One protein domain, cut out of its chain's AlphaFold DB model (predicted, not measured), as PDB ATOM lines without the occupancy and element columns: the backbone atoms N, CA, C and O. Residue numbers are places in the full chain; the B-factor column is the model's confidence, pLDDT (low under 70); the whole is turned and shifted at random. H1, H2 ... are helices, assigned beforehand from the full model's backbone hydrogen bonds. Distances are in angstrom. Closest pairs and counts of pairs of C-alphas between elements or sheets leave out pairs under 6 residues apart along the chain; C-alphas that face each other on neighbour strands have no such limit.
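This is residues 7 to 140 of the 144 residues of an uncharacterized protein of Rubritalea squalenifaciens DSM 18772 (UniProt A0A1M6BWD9). What does the model look like? H2, H1 and H5 lie side by side as one long edge of an open frame, with H1 between the other two; H3 makes the opposite edge, H4 one short side, and the middle is empty. On the other short side are the link from H2 to H3 and H6. What is printed? 134 residues with six named helices, H1 to H6 in chain order, and no named strand: all helix, loose, radius of gyration of the C-alphas 18.6 A, spans 50 by 35 by 23 A.

What does H1, residues 7 to 31, touch? It forms a hairpin with H2, residues 35 to 51, at a shallow tilt of 18 degrees, closest C-alphas Ala 26 and Gly 38, 4.4 A. It also touches H5, residues 105 to 128, opposite ways at 9 degrees, a shallow tilt, closest C-alphas Ala 16 and Ser 122, 5.1 A. How do H3, residues 61 to 86, and H4, residues 89 to 100, stand? They are close but not clearly touching, about perpendicular at 84 degrees, closest C-alphas Leu 85 and Phe 91, 6.4 A. Are the backbones in order? Every O i to N i+4 pair is within hydrogen-bond range in H2, H4, H5 and H6, residues 131 to 139; H1 has 20 of 21, H3 18 of 22.

Where does H1 begin? C-alpha 7 is at (218.866, 181.518, 104.769); H1 is 35.6 A long, with a kink of 26 degrees near residue 17. How long are the others? H2 measures 24.0 A, H3 37.0 A, H4 16.6 A, H5 34.2 A and H6 11.8 A, ending at C-alpha 139, (204.629, 173.106, 108.646).

Is anything cut or long? The printed part has no cut, and no link is long. Where is confidence low? Residues 52 to 72 and 131 to 140 are among those under 70.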
ATOM      1  N   LYS A   7     217.850 182.413 104.174       77.12
ATOM      2  CA  LYS A   7     218.866 181.518 104.769       77.12
ATOM      3  C   LYS A   7     218.631 180.053 104.390       77.12
ATOM      4  O   LYS A   7     219.572 179.347 104.054       77.12
ATOM      5  N   LEU A   8     217.371 179.627 104.400       72.81
ATOM      6  CA  LEU A   8     216.979 178.245 104.147       72.81
ATOM      7  C   LEU A   8     217.143 177.886 102.662       72.81
ATOM      8  O   LEU A   8     217.720 176.854 102.334       72.81
ATOM      9  N   ARG A   9     216.786 178.806 101.757       72.88
ATOM     10  CA  ARG A   9     217.077 178.684 100.318       72.88
ATOM     11  C   ARG A   9     218.571 178.542 100.027       72.88
ATOM     12  O   ARG A   9     218.949 177.716  99.204       72.88
ATOM     13  N   ARG A  10     219.429 179.314 100.708       80.19
ATOM     14  CA  ARG A  10     220.891 179.195 100.560       80.19
ATOM     15  C   ARG A  10     221.397 177.816 100.974       80.19
ATOM     16  O   ARG A  10     222.266 177.285 100.299       80.19
ATOM     17  N   LEU A  11     220.841 177.238 102.036       79.88
ATOM     18  CA  LEU A  11     221.202 175.898 102.500       79.88
ATOM     19  C   LEU A  11     220.752 174.799 101.522       79.88
ATOM     20  O   LEU A  11     221.545 173.917 101.216       79.88
ATOM     21  N   ILE A  12     219.539 174.895 100.966       78.38
ATOM     22  CA  ILE A  12     219.041 173.968  99.929       78.38
ATOM     23  C   ILE A  12     219.876 174.074  98.643       78.38
ATOM     24  O   ILE A  12     220.202 173.073  98.014       78.38
ATOM     25  N   LEU A  13     220.251 175.289  98.239       80.94
ATOM     26  CA  LEU A  13     221.132 175.490  97.087       80.94
ATOM     27  C   LEU A  13     222.528 174.929  97.345       80.94
ATOM     28  O   LEU A  13     223.100 174.287  96.466       80.94
ATOM     29  N   LEU A  14     223.064 175.154  98.546       83.81
ATOM     30  CA  LEU A  14     224.359 174.619  98.938       83.81
ATOM     31  C   LEU A  14     224.339 173.094  98.882       83.81
ATOM     32  O   LEU A  14     225.227 172.528  98.263       83.81
ATOM     33  N   SER A  15     223.310 172.443  99.430       82.25
ATOM     34  CA  SER A  15     223.190 170.983  99.420       82.25
ATOM     35  C   SER A  15     223.013 170.407  98.017       82.25
ATOM     36  O   SER A  15     223.645 169.403  97.679       82.25
ATOM     37  N   ALA A  16     222.229 171.076  97.167       81.62
ATOM     38  CA  ALA A  16     222.024 170.699  95.770       81.62
ATOM     39  C   ALA A  16     223.322 170.727  94.946       81.62
ATOM     40  O   ALA A  16     223.428 170.003  93.954       81.62
ATOM     41  N   VAL A  17     224.298 171.545  95.354       86.00
ATOM     42  CA  VAL A  17     225.617 171.651  94.720       86.00
ATOM     43  C   VAL A  17     226.648 170.753  95.397       86.00
ATOM     44  O   VAL A  17     227.363 170.015  94.725       86.00
ATOM     45  N   SER A  18     226.728 170.783  96.724       85.06
ATOM     46  CA  SER A  18     227.746 170.061  97.480       85.06
ATOM     47  C   SER A  18     227.560 168.554  97.394       85.06
ATOM     48  O   SER A  18     228.550 167.843  97.343       85.06
ATOM     49  N   THR A  19     226.323 168.056  97.334       82.94
ATOM     50  CA  THR A  19     226.051 166.613  97.238       82.94
ATOM     51  C   THR A  19     226.672 165.988  95.983       82.94
ATOM     52  O   THR A  19     227.535 165.126  96.139       82.94
ATOM     53  N   PRO A  20     226.338 166.424  94.748       83.19
ATOM     54  CA  PRO A  20     226.946 165.850  93.549       83.19
ATOM     55  C   PRO A  20     228.462 166.077  93.493       83.19
ATOM     56  O   PRO A  20     229.190 165.200  93.040       83.19
ATOM     57  N   VAL A  21     228.965 167.214  93.982       85.81
ATOM     58  CA  VAL A  21     230.412 167.483  94.003       85.81
ATOM     59  C   VAL A  21     231.143 166.534  94.957       85.81
ATOM     60  O   VAL A  21     232.134 165.924  94.566       85.81
ATOM     61  N   LEU A  22     230.647 166.361  96.184       84.50
ATOM     62  CA  LEU A  22     231.237 165.449  97.165       84.50
ATOM     63  C   LEU A  22     231.133 163.990  96.712       84.50
ATOM     64  O   LEU A  22     232.092 163.247  96.886       84.50
ATOM     65  N   SER A  23     230.026 163.591  96.076       83.38
ATOM     66  CA  SER A  23     229.887 162.261  95.472       83.38
ATOM     67  C   SER A  23     230.900 162.024  94.350       83.38
ATOM     68  O   SER A  23     231.487 160.946  94.279       83.38
ATOM     69  N   PHE A  24     231.167 163.030  93.512       86.56
ATOM     70  CA  PHE A  24     232.172 162.908  92.459       86.56
ATOM     71  C   PHE A  24     233.593 162.821  93.025       86.56
ATOM     72  O   PHE A  24     234.388 162.000  92.577       86.56
ATOM     73  N   ILE A  25     233.913 163.622  94.046       87.00
ATOM     74  CA  ILE A  25     235.217 163.550  94.716       87.00
ATOM     75  C   ILE A  25     235.388 162.192  95.405       87.00
ATOM     76  O   ILE A  25     236.444 161.581  95.273       87.00
ATOM     77  N   ALA A  26     234.349 161.687  96.076       82.19
ATOM     78  CA  ALA A  26     234.356 160.354  96.670       82.19
ATOM     79  C   ALA A  26     234.669 159.278  95.621       82.19
ATOM     80  O   ALA A  26     235.523 158.430  95.863       82.19
ATOM     81  N   PHE A  27     234.053 159.366  94.437       83.69
ATOM     82  CA  PHE A  27     234.354 158.485  93.309       83.69
ATOM     83  C   PHE A  27     235.823 158.580  92.867       83.69
ATOM     84  O   PHE A  27     236.467 157.548  92.720       83.69
ATOM     85  N   LEU A  28     236.382 159.784  92.702       85.19
ATOM     86  CA  LEU A  28     237.784 159.951  92.288       85.19
ATOM     87  C   LEU A  28     238.774 159.414  93.330       85.19
ATOM     88  O   LEU A  28     239.755 158.771  92.972       85.19
ATOM     89  N   VAL A  29     238.519 159.666  94.615       84.31
ATOM     90  CA  VAL A  29     239.354 159.178  95.724       84.31
ATOM     91  C   VAL A  29     239.307 157.652  95.803       84.31
ATOM     92  O   VAL A  29     240.334 157.002  95.995       84.31
ATOM     93  N   PHE A  30     238.124 157.080  95.597       79.25
ATOM     94  CA  PHE A  30     237.929 155.640  95.530       79.25
ATOM     95  C   PHE A  30     238.646 155.024  94.320       79.25
ATOM     96  O   PHE A  30     239.387 154.058  94.473       79.25
ATOM     97  N   ALA A  31     238.519 155.639  93.142       77.31
ATOM     98  CA  ALA A  31     239.199 155.223  91.917       77.31
ATOM     99  C   ALA A  31     240.734 155.344  92.004       77.31
ATOM    100  O   ALA A  31     241.450 154.597  91.345       77.31
ATOM    101  N   ALA A  32     241.249 156.246  92.845       82.25
ATOM    102  CA  ALA A  32     242.675 156.386  93.138       82.25
ATOM    103  C   ALA A  32     243.211 155.337  94.142       82.25
ATOM    104  O   ALA A  32     244.362 155.432  94.569       82.25
ATOM    105  N   GLY A  33     242.389 154.363  94.552       77.06
ATOM    106  CA  GLY A  33     242.771 153.290  95.475       77.06
ATOM    107  C   GLY A  33     242.687 153.659  96.960       77.06
ATOM    108  O   GLY A  33     243.111 152.879  97.809       77.06
ATOM    109  N   GLN A  34     242.135 154.828  97.312       82.81
ATOM    110  CA  GLN A  34     241.909 155.225  98.708       82.81
ATOM    111  C   GLN A  34     240.482 154.887  99.154       82.81
ATOM    112  O   GLN A  34     239.675 155.762  99.472       82.81
ATOM    113  N   GLU A  35     240.168 153.595  99.192       80.31
ATOM    114  CA  GLU A  35     238.810 153.072  99.387       80.31
ATOM    115  C   GLU A  35     238.140 153.590 100.667       80.31
ATOM    116  O   GLU A  35     237.021 154.101 100.627       80.31
ATOM    117  N   ALA A  36     238.847 153.536 101.802       75.94
ATOM    118  CA  ALA A  36     238.327 153.986 103.093       75.94
ATOM    119  C   ALA A  36     238.000 155.490 103.103       75.94
ATOM    120  O   ALA A  36     236.972 155.905 103.641       75.94
ATOM    121  N   VAL A  37     238.848 156.310 102.474       79.69
ATOM    122  CA  VAL A  37     238.634 157.761 102.374       79.69
ATOM    123  C   VAL A  37     237.475 158.053 101.420       79.69
ATOM    124  O   VAL A  37     236.600 158.851 101.752       79.69
ATOM    125  N   GLY A  38     237.405 157.352 100.284       74.62
ATOM    126  CA  GLY A  38     236.294 157.444  99.337       74.62
ATOM    127  C   GLY A  38     234.949 157.090  99.980       74.62
ATOM    128  O   GLY A  38     233.981 157.834  99.825       74.62
ATOM    129  N   LEU A  39     234.898 156.024 100.786       78.88
ATOM    130  CA  LEU A  39     233.703 155.628 101.539       78.88
ATOM    131  C   LEU A  39     233.287 156.682 102.572       78.88
ATOM    132  O   LEU A  39     232.107 157.023 102.649       78.88
ATOM    133  N   LEU A  40     234.234 157.245 103.330       81.25
ATOM    134  CA  LEU A  40     233.953 158.329 104.281       81.25
ATOM    135  C   LEU A  40     233.413 159.584 103.576       81.25
ATOM    136  O   LEU A  40     232.470 160.219 104.060       81.25
ATOM    137  N   MET A  41     233.960 159.931 102.411       77.56
ATOM    138  CA  MET A  41     233.465 161.055 101.611       77.56
ATOM    139  C   MET A  41     232.081 160.772 101.017       77.56
ATOM    140  O   MET A  41     231.222 161.653 101.035       77.56
ATOM    141  N   GLY A  42     231.825 159.540 100.566       75.62
ATOM    142  CA  GLY A  42     230.506 159.098 100.111       75.62
ATOM    143  C   GLY A  42     229.458 159.164 101.225       75.62
ATOM    144  O   GLY A  42     228.369 159.698 101.014       75.62
ATOM    145  N   LEU A  43     229.811 158.719 102.435       78.81
ATOM    146  CA  LEU A  43     228.966 158.847 103.624       78.81
ATOM    147  C   LEU A  43     228.680 160.318 103.945       78.81
ATOM    148  O   LEU A  43     227.545 160.677 104.245       78.81
ATOM    149  N   THR A  44     229.680 161.190 103.822       80.88
ATOM    150  CA  THR A  44     229.505 162.634 104.029       80.88
ATOM    151  C   THR A  44     228.547 163.232 102.998       80.88
ATOM    152  O   THR A  44     227.637 163.974 103.366       80.88
ATOM    153  N   ALA A  45     228.684 162.872 101.717       79.44
ATOM    154  CA  ALA A  45     227.760 163.292 100.664       79.44
ATOM    155  C   ALA A  45     226.327 162.810 100.942       79.44
ATOM    156  O   ALA A  45     225.376 163.574 100.789       79.44
ATOM    157  N   PHE A  46     226.171 161.572 101.419       76.56
ATOM    158  CA  PHE A  46     224.882 161.014 101.822       76.56
ATOM    159  C   PHE A  46     224.271 161.761 103.014       76.56
ATOM    160  O   PHE A  46     223.090 162.106 102.982       76.56
ATOM    161  N   LEU A  47     225.055 162.059 104.052       79.00
ATOM    162  CA  LEU A  47     224.584 162.831 105.204       79.00
ATOM    163  C   LEU A  47     224.146 164.234 104.785       79.00
ATOM    164  O   LEU A  47     223.088 164.688 105.205       79.00
ATOM    165  N   VAL A  48     224.903 164.892 103.904       79.19
ATOM    166  CA  VAL A  48     224.525 166.194 103.340       79.19
ATOM    167  C   VAL A  48     223.237 166.085 102.525       79.19
ATOM    168  O   VAL A  48     222.358 166.924 102.685       79.19
ATOM    169  N   ALA A  49     223.058 165.040 101.717       74.12
ATOM    170  CA  ALA A  49     221.822 164.835 100.958       74.12
ATOM    171  C   ALA A  49     220.587 164.671 101.865       74.12
ATOM    172  O   ALA A  49     219.521 165.193 101.552       74.12
ATOM    173  N   ASN A  50     220.731 163.972 102.996       71.75
ATOM    174  CA  ASN A  50     219.629 163.697 103.925       71.75
ATOM    175  C   ASN A  50     219.397 164.809 104.958       71.75
ATOM    176  O   ASN A  50     218.288 164.942 105.468       71.75
ATOM    177  N   ALA A  51     220.414 165.614 105.270       70.38
ATOM    178  CA  ALA A  51     220.307 166.705 106.239       70.38
ATOM    179  C   ALA A  51     219.413 167.857 105.751       70.38
ATOM    180  O   ALA A  51     218.929 168.645 106.565       70.38
ATOM    181  N   PHE A  52     219.185 167.965 104.436       66.44
ATOM    182  CA  PHE A  52     218.338 169.001 103.853       66.44
ATOM    183  C   PHE A  52     217.077 168.391 103.244       66.44
ATOM    184  O   PHE A  52     217.158 167.432 102.472       66.44
ATOM    185  N   PRO A  53     215.894 168.940 103.556       57.75
ATOM    186  CA  PRO A  53     214.653 168.384 103.061       57.75
ATOM    187  C   PRO A  53     214.546 168.589 101.551       57.75
ATOM    188  O   PRO A  53     214.640 169.702 101.034       57.75
ATOM    189  N   HIS A  54     214.335 167.484 100.850       56.72
ATOM    190  CA  HIS A  54     213.944 167.467  99.450       56.72
ATOM    191  C   HIS A  54     212.416 167.347  99.396       56.72
ATOM    192  O   HIS A  54     211.823 166.777 100.314       56.72
ATOM    193  N   GLU A  55     211.770 167.893  98.358       50.41
ATOM    194  CA  GLU A  55     210.319 167.747  98.171       50.41
ATOM    195  C   GLU A  55     209.926 166.276  98.334       50.41
ATOM    196  O   GLU A  55     210.331 165.426  97.535       50.41
ATOM    197  N   LYS A  56     209.160 165.968  99.389       53.62
ATOM    198  CA  LYS A  56     208.596 164.636  99.570       53.62
ATOM    199  C   LYS A  56     207.605 164.410  98.428       53.62
ATOM    200  O   LYS A  56     206.648 165.179  98.292       53.62
ATOM    201  N   PRO A  57     207.788 163.374  97.598       48.72
ATOM    202  CA  PRO A  57     206.745 162.981  96.680       48.72
ATOM    203  C   PRO A  57     205.641 162.332  97.516       48.72
ATOM    204  O   PRO A  57     205.785 161.185  97.915       48.72
ATOM    205  N   MET A  58     204.581 163.088  97.814       51.50
ATOM    206  CA  MET A  58     203.167 162.671  97.846       51.50
ATOM    207  C   MET A  58     202.367 163.461  98.890       51.50
ATOM    208  O   MET A  58     202.604 163.369 100.084       51.50
ATOM    209  N   LYS A  59     201.347 164.177  98.403       48.53
ATOM    210  CA  LYS A  59     200.318 164.882  99.187       48.53
ATOM    211  C   LYS A  59     199.125 163.986  99.577       48.53
ATOM    212  O   LYS A  59     198.055 164.505  99.873       48.53
ATOM    213  N   ASP A  60     199.248 162.657  99.514       53.78
ATOM    214  CA  ASP A  60     198.086 161.756  99.573       53.78
ATOM    215  C   ASP A  60     198.292 160.629 100.615       53.78
ATOM    216  O   ASP A  60     198.920 159.612 100.305       53.78
ATOM    217  N   PRO A  61     197.794 160.785 101.862       57.16
ATOM    218  CA  PRO A  61     198.079 159.869 102.977       57.16
ATOM    219  C   PRO A  61     197.563 158.437 102.750       57.16
ATOM    220  O   PRO A  61     198.121 157.485 103.288       57.16
ATOM    221  N   ASN A  62     196.554 158.248 101.891       57.06
ATOM    222  CA  ASN A  62     196.043 156.917 101.538       57.06
ATOM    223  C   ASN A  62     196.927 156.164 100.528       57.06
ATOM    224  O   ASN A  62     196.837 154.941 100.433       57.06
ATOM    225  N   LYS A  63     197.794 156.863  99.785       52.50
ATOM    226  CA  LYS A  63     198.721 156.239  98.824       52.50
ATOM    227  C   LYS A  63     200.083 155.937  99.429       52.50
ATOM    228  O   LYS A  63     200.823 155.145  98.859       52.50
ATOM    229  N   GLU A  64     200.406 156.508 100.585       53.12
ATOM    230  CA  GLU A  64     201.718 156.355 101.207       53.12
ATOM    231  C   GLU A  64     201.956 154.931 101.740       53.12
ATOM    232  O   GLU A  64     203.030 154.373 101.525       53.12
ATOM    233  N   SER A  65     200.960 154.294 102.372       58.75
ATOM    234  CA  SER A  65     201.112 152.916 102.878       58.75
ATOM    235  C   SER A  65     201.149 151.883 101.747       58.75
ATOM    236  O   SER A  65     201.973 150.968 101.772       58.75
ATOM    237  N   GLN A  66     200.321 152.070 100.712       59.16
ATOM    238  CA  GLN A  66     200.303 151.215  99.523       59.16
ATOM    239  C   GLN A  66     201.572 151.382  98.686       59.16
ATOM    240  O   GLN A  66     202.120 150.390  98.211       59.16
ATOM    241  N   TRP A  67     202.080 152.610  98.551       59.88
ATOM    242  CA  TRP A  67     203.354 152.876  97.893       59.88
ATOM    243  C   TRP A  67     204.518 152.275  98.680       59.88
ATOM    244  O   TRP A  67     205.292 151.530  98.096       59.88
ATOM    245  N   LYS A  68     204.603 152.486 100.004       60.03
ATOM    246  CA  LYS A  68     205.647 151.876 100.850       60.03
ATOM    247  C   LYS A  68     205.640 150.350 100.747       60.03
ATOM    248  O   LYS A  68     206.691 149.756 100.530       60.03
ATOM    249  N   LEU A  69     204.469 149.716 100.836       68.69
ATOM    250  CA  LEU A  69     204.352 148.259 100.736       68.69
ATOM    251  C   LEU A  69     204.703 147.746  99.331       68.69
ATOM    252  O   LEU A  69     205.442 146.773  99.203       68.69
ATOM    253  N   SER A  70     204.223 148.416  98.278       66.62
ATOM    254  CA  SER A  70     204.556 148.082  96.889       66.62
ATOM    255  C   SER A  70     206.052 148.236  96.613       66.62
ATOM    256  O   SER A  70     206.648 147.375  95.970       66.62
ATOM    257  N   HIS A  71     206.680 149.280  97.153       65.06
ATOM    258  CA  HIS A  71     208.101 149.539  96.974       65.06
ATOM    259  C   HIS A  71     208.959 148.505  97.715       65.06
ATOM    260  O   HIS A  71     209.900 147.966  97.139       65.06
ATOM    261  N   VAL A  72     208.581 148.136  98.946       65.81
ATOM    262  CA  VAL A  72     209.230 147.052  99.705       65.81
ATOM    263  C   VAL A  72     209.073 145.704  98.993       65.81
ATOM    264  O   VAL A  72     210.047 144.967  98.857       65.81
ATOM    265  N   LEU A  73     207.884 145.389  98.470       71.44
ATOM    266  CA  LEU A  73     207.646 144.150  97.720       71.44
ATOM    267  C   LEU A  73     208.430 144.088  96.404       71.44
ATOM    268  O   LEU A  73     208.856 143.008  96.013       71.44
ATOM    269  N   GLN A  74     208.659 145.220  95.736       62.66
ATOM    270  CA  GLN A  74     209.515 145.292  94.545       62.66
ATOM    271  C   GLN A  74     211.009 145.175  94.884       62.66
ATOM    272  O   GLN A  74     211.786 144.657  94.081       62.66
ATOM    273  N   LEU A  75     211.412 145.606  96.082       62.19
ATOM    274  CA  LEU A  75     212.788 145.499  96.565       62.19
ATOM    275  C   LEU A  75     213.188 144.057  96.907       62.19
ATOM    276  O   LEU A  75     214.352 143.713  96.731       62.19
ATOM    277  N   ILE A  76     212.258 143.200  97.343       68.88
ATOM    278  CA  ILE A  76     212.570 141.815  97.743       68.88
ATOM    279  C   ILE A  76     213.128 140.975  96.571       68.88
ATOM    280  O   ILE A  76     214.221 140.428  96.721       68.88
ATOM    281  N   PRO A  77     212.477 140.886  95.392       70.38
ATOM    282  CA  PRO A  77     213.044 140.192  94.236       70.38
ATOM    283  C   PRO A  77     214.375 140.796  93.792       70.38
ATOM    284  O   PRO A  77     215.298 140.057  93.468       70.38
ATOM    285  N   ALA A  78     214.498 142.127  93.819       65.00
ATOM    286  CA  ALA A  78     215.740 142.806  93.465       65.00
ATOM    287  C   ALA A  78     216.879 142.453  94.436       65.00
ATOM    288  O   ALA A  78     217.992 142.182  93.989       65.00
ATOM    289  N   MET A  79     216.609 142.383  95.744       65.94
ATOM    290  CA  MET A  79     217.570 141.918  96.748       65.94
ATOM    291  C   MET A  79     217.950 140.457  96.527       65.94
ATOM    292  O   MET A  79     219.133 140.145  96.522       65.94
ATOM    293  N   LEU A  80     216.979 139.566  96.304       70.00
ATOM    294  CA  LEU A  80     217.246 138.146  96.058       70.00
ATOM    295  C   LEU A  80     218.085 137.939  94.792       70.00
ATOM    296  O   LEU A  80     219.046 137.172  94.811       70.00
ATOM    297  N   VAL A  81     217.771 138.667  93.716       70.50
ATOM    298  CA  VAL A  81     218.561 138.672  92.478       70.50
ATOM    299  C   VAL A  81     219.953 139.241  92.729       70.50
ATOM    300  O   VAL A  81     220.918 138.652  92.265       70.50
ATOM    301  N   SER A  82     220.082 140.325  93.494       68.19
ATOM    302  CA  SER A  82     221.383 140.922  93.825       68.19
ATOM    303  C   SER A  82     222.247 139.967  94.648       68.19
ATOM    304  O   SER A  82     223.408 139.769  94.320       68.19
ATOM    305  N   ILE A  83     221.679 139.308  95.664       74.00
ATOM    306  CA  ILE A  83     222.371 138.294  96.476       74.00
ATOM    307  C   ILE A  83     222.812 137.123  95.595       74.00
ATOM    308  O   ILE A  83     223.961 136.693  95.672       74.00
ATOM    309  N   TRP A  84     221.927 136.631  94.725       76.25
ATOM    310  CA  TRP A  84     222.260 135.568  93.780       76.25
ATOM    311  C   TRP A  84     223.368 135.983  92.805       76.25
ATOM    312  O   TRP A  84     224.255 135.182  92.517       76.25
ATOM    313  N   LEU A  85     223.341 137.229  92.321       68.19
ATOM    314  CA  LEU A  85     224.347 137.782  91.417       68.19
ATOM    315  C   LEU A  85     225.711 137.873  92.114       68.19
ATOM    316  O   LEU A  85     226.699 137.405  91.560       68.19
ATOM    317  N   VAL A  86     225.748 138.386  93.350       74.06
ATOM    318  CA  VAL A  86     226.971 138.542  94.161       74.06
ATOM    319  C   VAL A  86     227.644 137.201  94.456       74.06
ATOM    320  O   VAL A  86     228.864 137.124  94.542       74.06
ATOM    321  N   GLN A  87     226.871 136.119  94.551       74.50
ATOM    322  CA  GLN A  87     227.403 134.770  94.761       74.50
ATOM    323  C   GLN A  87     228.006 134.137  93.494       74.50
ATOM    324  O   GLN A  87     228.588 133.051  93.571       74.50
ATOM    325  N   ARG A  88     227.875 134.760  92.313       75.44
ATOM    326  CA  ARG A  88     228.457 134.229  91.074       75.44
ATOM    327  C   ARG A  88     229.938 134.612  90.966       75.44
ATOM    328  O   ARG A  88     230.251 135.796  90.999       75.44
ATOM    329  N   PRO A  89     230.847 133.660  90.678       79.31
ATOM    330  CA  PRO A  89     232.254 133.971  90.394       79.31
ATOM    331  C   PRO A  89     232.428 134.975  89.243       79.31
ATOM    332  O   PRO A  89     233.330 135.802  89.254       79.31
ATOM    333  N   SER A  90     231.517 134.938  88.269       75.94
ATOM    334  CA  SER A  90     231.453 135.880  87.147       75.94
ATOM    335  C   SER A  90     231.224 137.321  87.594       75.94
ATOM    336  O   SER A  90     231.698 138.241  86.944       75.94
ATOM    337  N   PHE A  91     230.487 137.517  88.688       73.50
ATOM    338  CA  PHE A  91     230.252 138.838  89.251       73.50
ATOM    339  C   PHE A  91     231.488 139.360  89.974       73.50
ATOM    340  O   PHE A  91     231.795 140.534  89.833       73.50
ATOM    341  N   GLN A  92     232.232 138.492  90.667       73.56
ATOM    342  CA  GLN A  92     233.514 138.867  91.263       73.56
ATOM    343  C   GLN A  92     234.514 139.312  90.188       73.56
ATOM    344  O   GLN A  92     235.079 140.387  90.302       73.56
ATOM    345  N   LEU A  93     234.638 138.559  89.090       74.94
ATOM    346  CA  LEU A  93     235.477 138.950  87.948       74.94
ATOM    347  C   LEU A  93     235.030 140.272  87.314       74.94
ATOM    348  O   LEU A  93     235.855 141.109  86.973       74.94
ATOM    349  N   LEU A  94     233.719 140.474  87.179       72.75
ATOM    350  CA  LEU A  94     233.167 141.713  86.638       72.75
ATOM    351  C   LEU A  94     233.382 142.896  87.590       72.75
ATOM    352  O   LEU A  94     233.595 144.009  87.122       72.75
ATOM    353  N   LEU A  95     233.354 142.663  88.906       72.44
ATOM    354  CA  LEU A  95     233.740 143.647  89.911       72.44
ATOM    355  C   LEU A  95     235.230 143.964  89.832       72.44
ATOM    356  O   LEU A  95     235.567 145.139  89.860       72.44
ATOM    357  N   ASP A  96     236.095 142.962  89.692       74.50
ATOM    358  CA  ASP A  96     237.545 143.145  89.593       74.50
ATOM    359  C   ASP A  96     237.914 143.927  88.315       74.50
ATOM    360  O   ASP A  96     238.690 144.883  88.373       74.50
ATOM    361  N   ASP A  97     237.283 143.610  87.179       74.56
ATOM    362  CA  ASP A  97     237.420 144.357  85.919       74.56
ATOM    363  C   ASP A  97     236.834 145.775  86.023       74.56
ATOM    364  O   ASP A  97     237.416 146.750  85.531       74.56
ATOM    365  N   ALA A  98     235.683 145.927  86.687       69.62
ATOM    366  CA  ALA A  98     235.096 147.234  86.966       69.62
ATOM    367  C   ALA A  98     236.014 148.069  87.871       69.62
ATOM    368  O   ALA A  98     236.149 149.266  87.647       69.62
ATOM    369  N   TRP A  99     236.682 147.439  88.840       69.56
ATOM    370  CA  TRP A  99     237.615 148.079  89.763       69.56
ATOM    371  C   TRP A  99     238.885 148.540  89.057       69.56
ATOM    372  O   TRP A  99     239.300 149.689  89.199       69.56
ATOM    373  N   ALA A 100     239.461 147.667  88.230       71.62
ATOM    374  CA  ALA A 100     240.625 147.976  87.412       71.62
ATOM    375  C   ALA A 100     240.344 149.107  86.405       71.62
ATOM    376  O   ALA A 100     241.244 149.877  86.066       71.62
ATOM    377  N   SER A 101     239.093 149.239  85.952       72.75
ATOM    378  CA  SER A 101     238.662 150.273  85.004       72.75
ATOM    379  C   SER A 101     238.154 151.567  85.650       72.75
ATOM    380  O   SER A 101     237.844 152.513  84.924       72.75
ATOM    381  N   LEU A 102     238.132 151.689  86.985       72.12
ATOM    382  CA  LEU A 102     237.715 152.931  87.660       72.12
ATOM    383  C   LEU A 102     238.583 154.139  87.273       72.12
ATOM    384  O   LEU A 102     238.094 155.269  87.266       72.12
ATOM    385  N   TRP A 103     239.849 153.901  86.917       78.06
ATOM    386  CA  TRP A 103     240.778 154.932  86.447       78.06
ATOM    387  C   TRP A 103     240.816 155.089  84.916       78.06
ATOM    388  O   TRP A 103     241.602 155.878  84.387       78.06
ATOM    389  N   ASP A 104     239.967 154.367  84.175       83.06
ATOM    390  CA  ASP A 104     239.804 154.586  82.737       83.06
ATOM    391  C   ASP A 104     239.211 155.985  82.511       83.06
ATOM    392  O   ASP A 104     238.143 156.340  83.025       83.06
ATOM    393  N   TRP A 105     239.892 156.793  81.697       79.00
ATOM    394  CA  TRP A 105     239.463 158.146  81.350       79.00
ATOM    395  C   TRP A 105     238.039 158.182  80.778       79.00
ATOM    396  O   TRP A 105     237.340 159.181  80.953       79.00
ATOM    397  N   ARG A 106     237.575 157.105  80.130       81.19
ATOM    398  CA  ARG A 106     236.203 156.978  79.614       81.19
ATOM    399  C   ARG A 106     235.186 156.929  80.748       81.19
ATOM    400  O   ARG A 106     234.179 157.636  80.691       81.19
ATOM    401  N   VAL A 107     235.471 156.141  81.784       77.88
ATOM    402  CA  VAL A 107     234.629 156.004  82.981       77.88
ATOM    403  C   VAL A 107     234.630 157.313  83.766       77.88
ATOM    404  O   VAL A 107     233.563 157.815  84.113       77.88
ATOM    405  N   ILE A 108     235.800 157.936  83.940       78.62
ATOM    406  CA  ILE A 108     235.930 159.249  84.591       78.62
ATOM    407  C   ILE A 108     235.132 160.318  83.831       78.62
ATOM    408  O   ILE A 108     234.409 161.104  84.442       78.62
ATOM    409  N   THR A 109     235.210 160.336  82.498       79.38
ATOM    410  CA  THR A 109     234.480 161.305  81.662       79.38
ATOM    411  C   THR A 109     232.971 161.085  81.742       79.38
ATOM    412  O   THR A 109     232.219 162.043  81.920       79.38
ATOM    413  N   ALA A 110     232.510 159.832  81.665       79.38
ATOM    414  CA  ALA A 110     231.097 159.499  81.823       79.38
ATOM    415  C   ALA A 110     230.578 159.899  83.214       79.38
ATOM    416  O   ALA A 110     229.521 160.527  83.323       79.38
ATOM    417  N   ALA A 111     231.351 159.621  84.269       80.25
ATOM    418  CA  ALA A 111     231.040 160.032  85.631       80.25
ATOM    419  C   ALA A 111     230.992 161.563  85.770       80.25
ATOM    420  O   ALA A 111     230.069 162.083  86.396       80.25
ATOM    421  N   ALA A 112     231.923 162.294  85.152       82.56
ATOM    422  CA  ALA A 112     231.933 163.755  85.161       82.56
ATOM    423  C   ALA A 112     230.696 164.344  84.459       82.56
ATOM    424  O   ALA A 112     230.045 165.238  85.002       82.56
ATOM    425  N   ILE A 113     230.322 163.811  83.287       84.25
ATOM    426  CA  ILE A 113     229.114 164.227  82.555       84.25
ATOM    427  C   ILE A 113     227.865 163.953  83.397       84.25
ATOM    428  O   ILE A 113     227.016 164.834  83.547       84.25
ATOM    429  N   TRP A 114     227.761 162.759  83.983       82.06
ATOM    430  CA  TRP A 114     226.647 162.396  84.854       82.06
ATOM    431  C   TRP A 114     226.510 163.354  86.042       82.06
ATOM    432  O   TRP A 114     225.428 163.893  86.280       82.06
ATOM    433  N   HIS A 115     227.607 163.634  86.751       83.69
ATOM    434  CA  HIS A 115     227.590 164.547  87.894       83.69
ATOM    435  C   HIS A 115     227.284 165.990  87.484       83.69
ATOM    436  O   HIS A 115     226.569 166.681  88.207       83.69
ATOM    437  N   ALA A 116     227.729 166.443  86.307       83.12
ATOM    438  CA  ALA A 116     227.365 167.754  85.771       83.12
ATOM    439  C   ALA A 116     225.859 167.856  85.459       83.12
ATOM    440  O   ALA A 116     225.219 168.863  85.777       83.12
ATOM    441  N   LEU A 117     225.266 166.806  84.878       85.00
ATOM    442  CA  LEU A 117     223.822 166.732  84.635       85.00
ATOM    443  C   LEU A 117     223.031 166.691  85.946       85.00
ATOM    444  O   LEU A 117     222.022 167.394  86.078       85.00
ATOM    445  N   TRP A 118     223.499 165.917  86.926       81.69
ATOM    446  CA  TRP A 118     222.887 165.841  88.249       81.69
ATOM    447  C   TRP A 118     222.952 167.189  88.970       81.69
ATOM    448  O   TRP A 118     221.918 167.681  89.417       81.69
ATOM    449  N   LEU A 119     224.117 167.840  88.983       82.88
ATOM    450  CA  LEU A 119     224.308 169.185  89.524       82.88
ATOM    451  C   LEU A 119     223.341 170.185  88.885       82.88
ATOM    452  O   LEU A 119     222.631 170.895  89.593       82.88
ATOM    453  N   ARG A 120     223.256 170.209  87.550       83.25
ATOM    454  CA  ARG A 120     222.333 171.093  86.826       83.25
ATOM    455  C   ARG A 120     220.875 170.823  87.200       83.25
ATOM    456  O   ARG A 120     220.105 171.763  87.388       83.25
ATOM    457  N   SER A 121     220.489 169.552  87.292       82.06
ATOM    458  CA  SER A 121     219.132 169.135  87.654       82.06
ATOM    459  C   SER A 121     218.772 169.552  89.085       82.06
ATOM    460  O   SER A 121     217.736 170.189  89.292       82.06
ATOM    461  N   SER A 122     219.644 169.263  90.053       78.56
ATOM    462  CA  SER A 122     219.471 169.605  91.469       78.56
ATOM    463  C   SER A 122     219.461 171.114  91.691       78.56
ATOM    464  O   SER A 122     218.568 171.627  92.362       78.56
ATOM    465  N   TYR A 123     220.385 171.843  91.058       82.31
ATOM    466  CA  TYR A 123     220.425 173.302  91.109       82.31
ATOM    467  C   TYR A 123     219.141 173.916  90.550       82.31
ATOM    468  O   TYR A 123     218.526 174.753  91.207       82.31
ATOM    469  N   ARG A 124     218.670 173.446  89.381       80.44
ATOM    470  CA  ARG A 124     217.404 173.909  88.799       80.44
ATOM    471  C   ARG A 124     216.250 173.718  89.783       80.44
ATOM    472  O   ARG A 124     215.557 174.689  90.065       80.44
ATOM    473  N   LYS A 125     216.090 172.511  90.342       74.88
ATOM    474  CA  LYS A 125     215.037 172.209  91.328       74.88
ATOM    475  C   LYS A 125     215.112 173.131  92.550       74.88
ATOM    476  O   LYS A 125     214.097 173.690  92.948       74.88
ATOM    477  N   ALA A 126     216.309 173.343  93.095       77.75
ATOM    478  CA  ALA A 126     216.518 174.220  94.244       77.75
ATOM    479  C   ALA A 126     216.197 175.696  93.938       77.75
ATOM    480  O   ALA A 126     215.640 176.393  94.783       77.75
ATOM    481  N   THR A 127     216.501 176.178  92.726       79.00
ATOM    482  CA  THR A 127     216.176 177.557  92.314       79.00
ATOM    483  C   THR A 127     214.691 177.781  92.038       79.00
ATOM    484  O   THR A 127     214.201 178.883  92.264       79.00
ATOM    485  N   THR A 128     213.967 176.754  91.578       76.44
ATOM    486  CA  THR A 128     212.534 176.840  91.257       76.44
ATOM    487  C   THR A 128     211.621 176.593  92.455       76.44
ATOM    488  O   THR A 128     210.409 176.690  92.307       76.44
ATOM    489  N   LEU A 129     212.168 176.256  93.630       71.81
ATOM    490  CA  LEU A 129     211.361 176.017  94.826       71.81
ATOM    491  C   LEU A 129     210.635 177.305  95.237       71.81
ATOM    492  O   LEU A 129     211.269 178.344  95.426       71.81
ATOM    493  N   GLU A 130     209.319 177.252  95.414       71.44
ATOM    494  CA  GLU A 130     208.528 178.376  95.924       71.44
ATOM    495  C   GLU A 130     208.515 178.402  97.461       71.44
ATOM    496  O   GLU A 130     208.717 177.381  98.120       71.44
ATOM    497  N   ASP A 131     208.278 179.577  98.057       66.50
ATOM    498  CA  ASP A 131     208.197 179.716  99.523       66.50
ATOM    499  C   ASP A 131     207.036 178.887 100.109       66.50
ATOM    500  O   ASP A 131     207.134 178.403 101.231       66.50
ATOM    501  N   THR A 132     205.977 178.652  99.332       65.00
ATOM    502  CA  THR A 132     204.850 177.760  99.661       65.00
ATOM    503  C   THR A 132     205.287 176.302  99.821       65.00
ATOM    504  O   THR A 132     204.861 175.643 100.770       65.00
ATOM    505  N   SER A 133     206.182 175.806  98.958       64.31
ATOM    506  CA  SER A 133     206.783 174.471  99.080       64.31
ATOM    507  C   SER A 133     207.699 174.376 100.299       64.31
ATOM    508  O   SER A 133     207.684 173.366 100.998       64.31
ATOM    509  N   ILE A 134     208.461 175.437 100.597       65.38
ATOM    510  CA  ILE A 134     209.292 175.500 101.809       65.38
ATOM    511  C   ILE A 134     208.401 175.434 103.052       65.38
ATOM    512  O   ILE A 134     208.658 174.642 103.949       65.38
ATOM    513  N   ILE A 135     207.319 176.210 103.102       67.06
ATOM    514  CA  ILE A 135     206.373 176.168 104.219       67.06
ATOM    515  C   ILE A 135     205.776 174.763 104.357       67.06
ATOM    516  O   ILE A 135     205.819 174.222 105.455       67.06
ATOM    517  N   ALA A 136     205.315 174.128 103.277       63.81
ATOM    518  CA  ALA A 136     204.776 172.762 103.322       63.81
ATOM    519  C   ALA A 136     205.778 171.736 103.889       63.81
ATOM    520  O   ALA A 136     205.404 170.895 104.698       63.81
ATOM    521  N   ILE A 137     207.063 171.859 103.541       63.31
ATOM    522  CA  ILE A 137     208.139 171.018 104.086       63.31
ATOM    523  C   ILE A 137     208.286 171.171 105.613       63.31
ATOM    524  O   ILE A 137     208.615 170.194 106.284       63.31
ATOM    525  N   TYR A 138     208.071 172.374 106.159       61.72
ATOM    526  CA  TYR A 138     208.341 172.701 107.569       61.72
ATOM    527  C   TYR A 138     207.095 172.864 108.457       61.72
ATOM    528  O   TYR A 138     207.245 172.983 109.670       61.72
ATOM    529  N   THR A 139     205.885 172.903 107.892       58.09
ATOM    530  CA  THR A 139     204.629 173.106 108.646       58.09
ATOM    531  C   THR A 139     203.631 171.965 108.538       58.09
ATOM    532  O   THR A 139     202.617 172.033 109.227       58.09
ATOM    533  N   GLU A 140     203.880 170.911 107.754       53.50
ATOM    534  CA  GLU A 140     203.092 169.687 107.917       53.50
ATOM    535  C   GLU A 140     203.370 169.118 109.319       53.50
ATOM    536  O   GLU A 140     204.503 168.709 109.588       53.50
TER     537      GLU A 140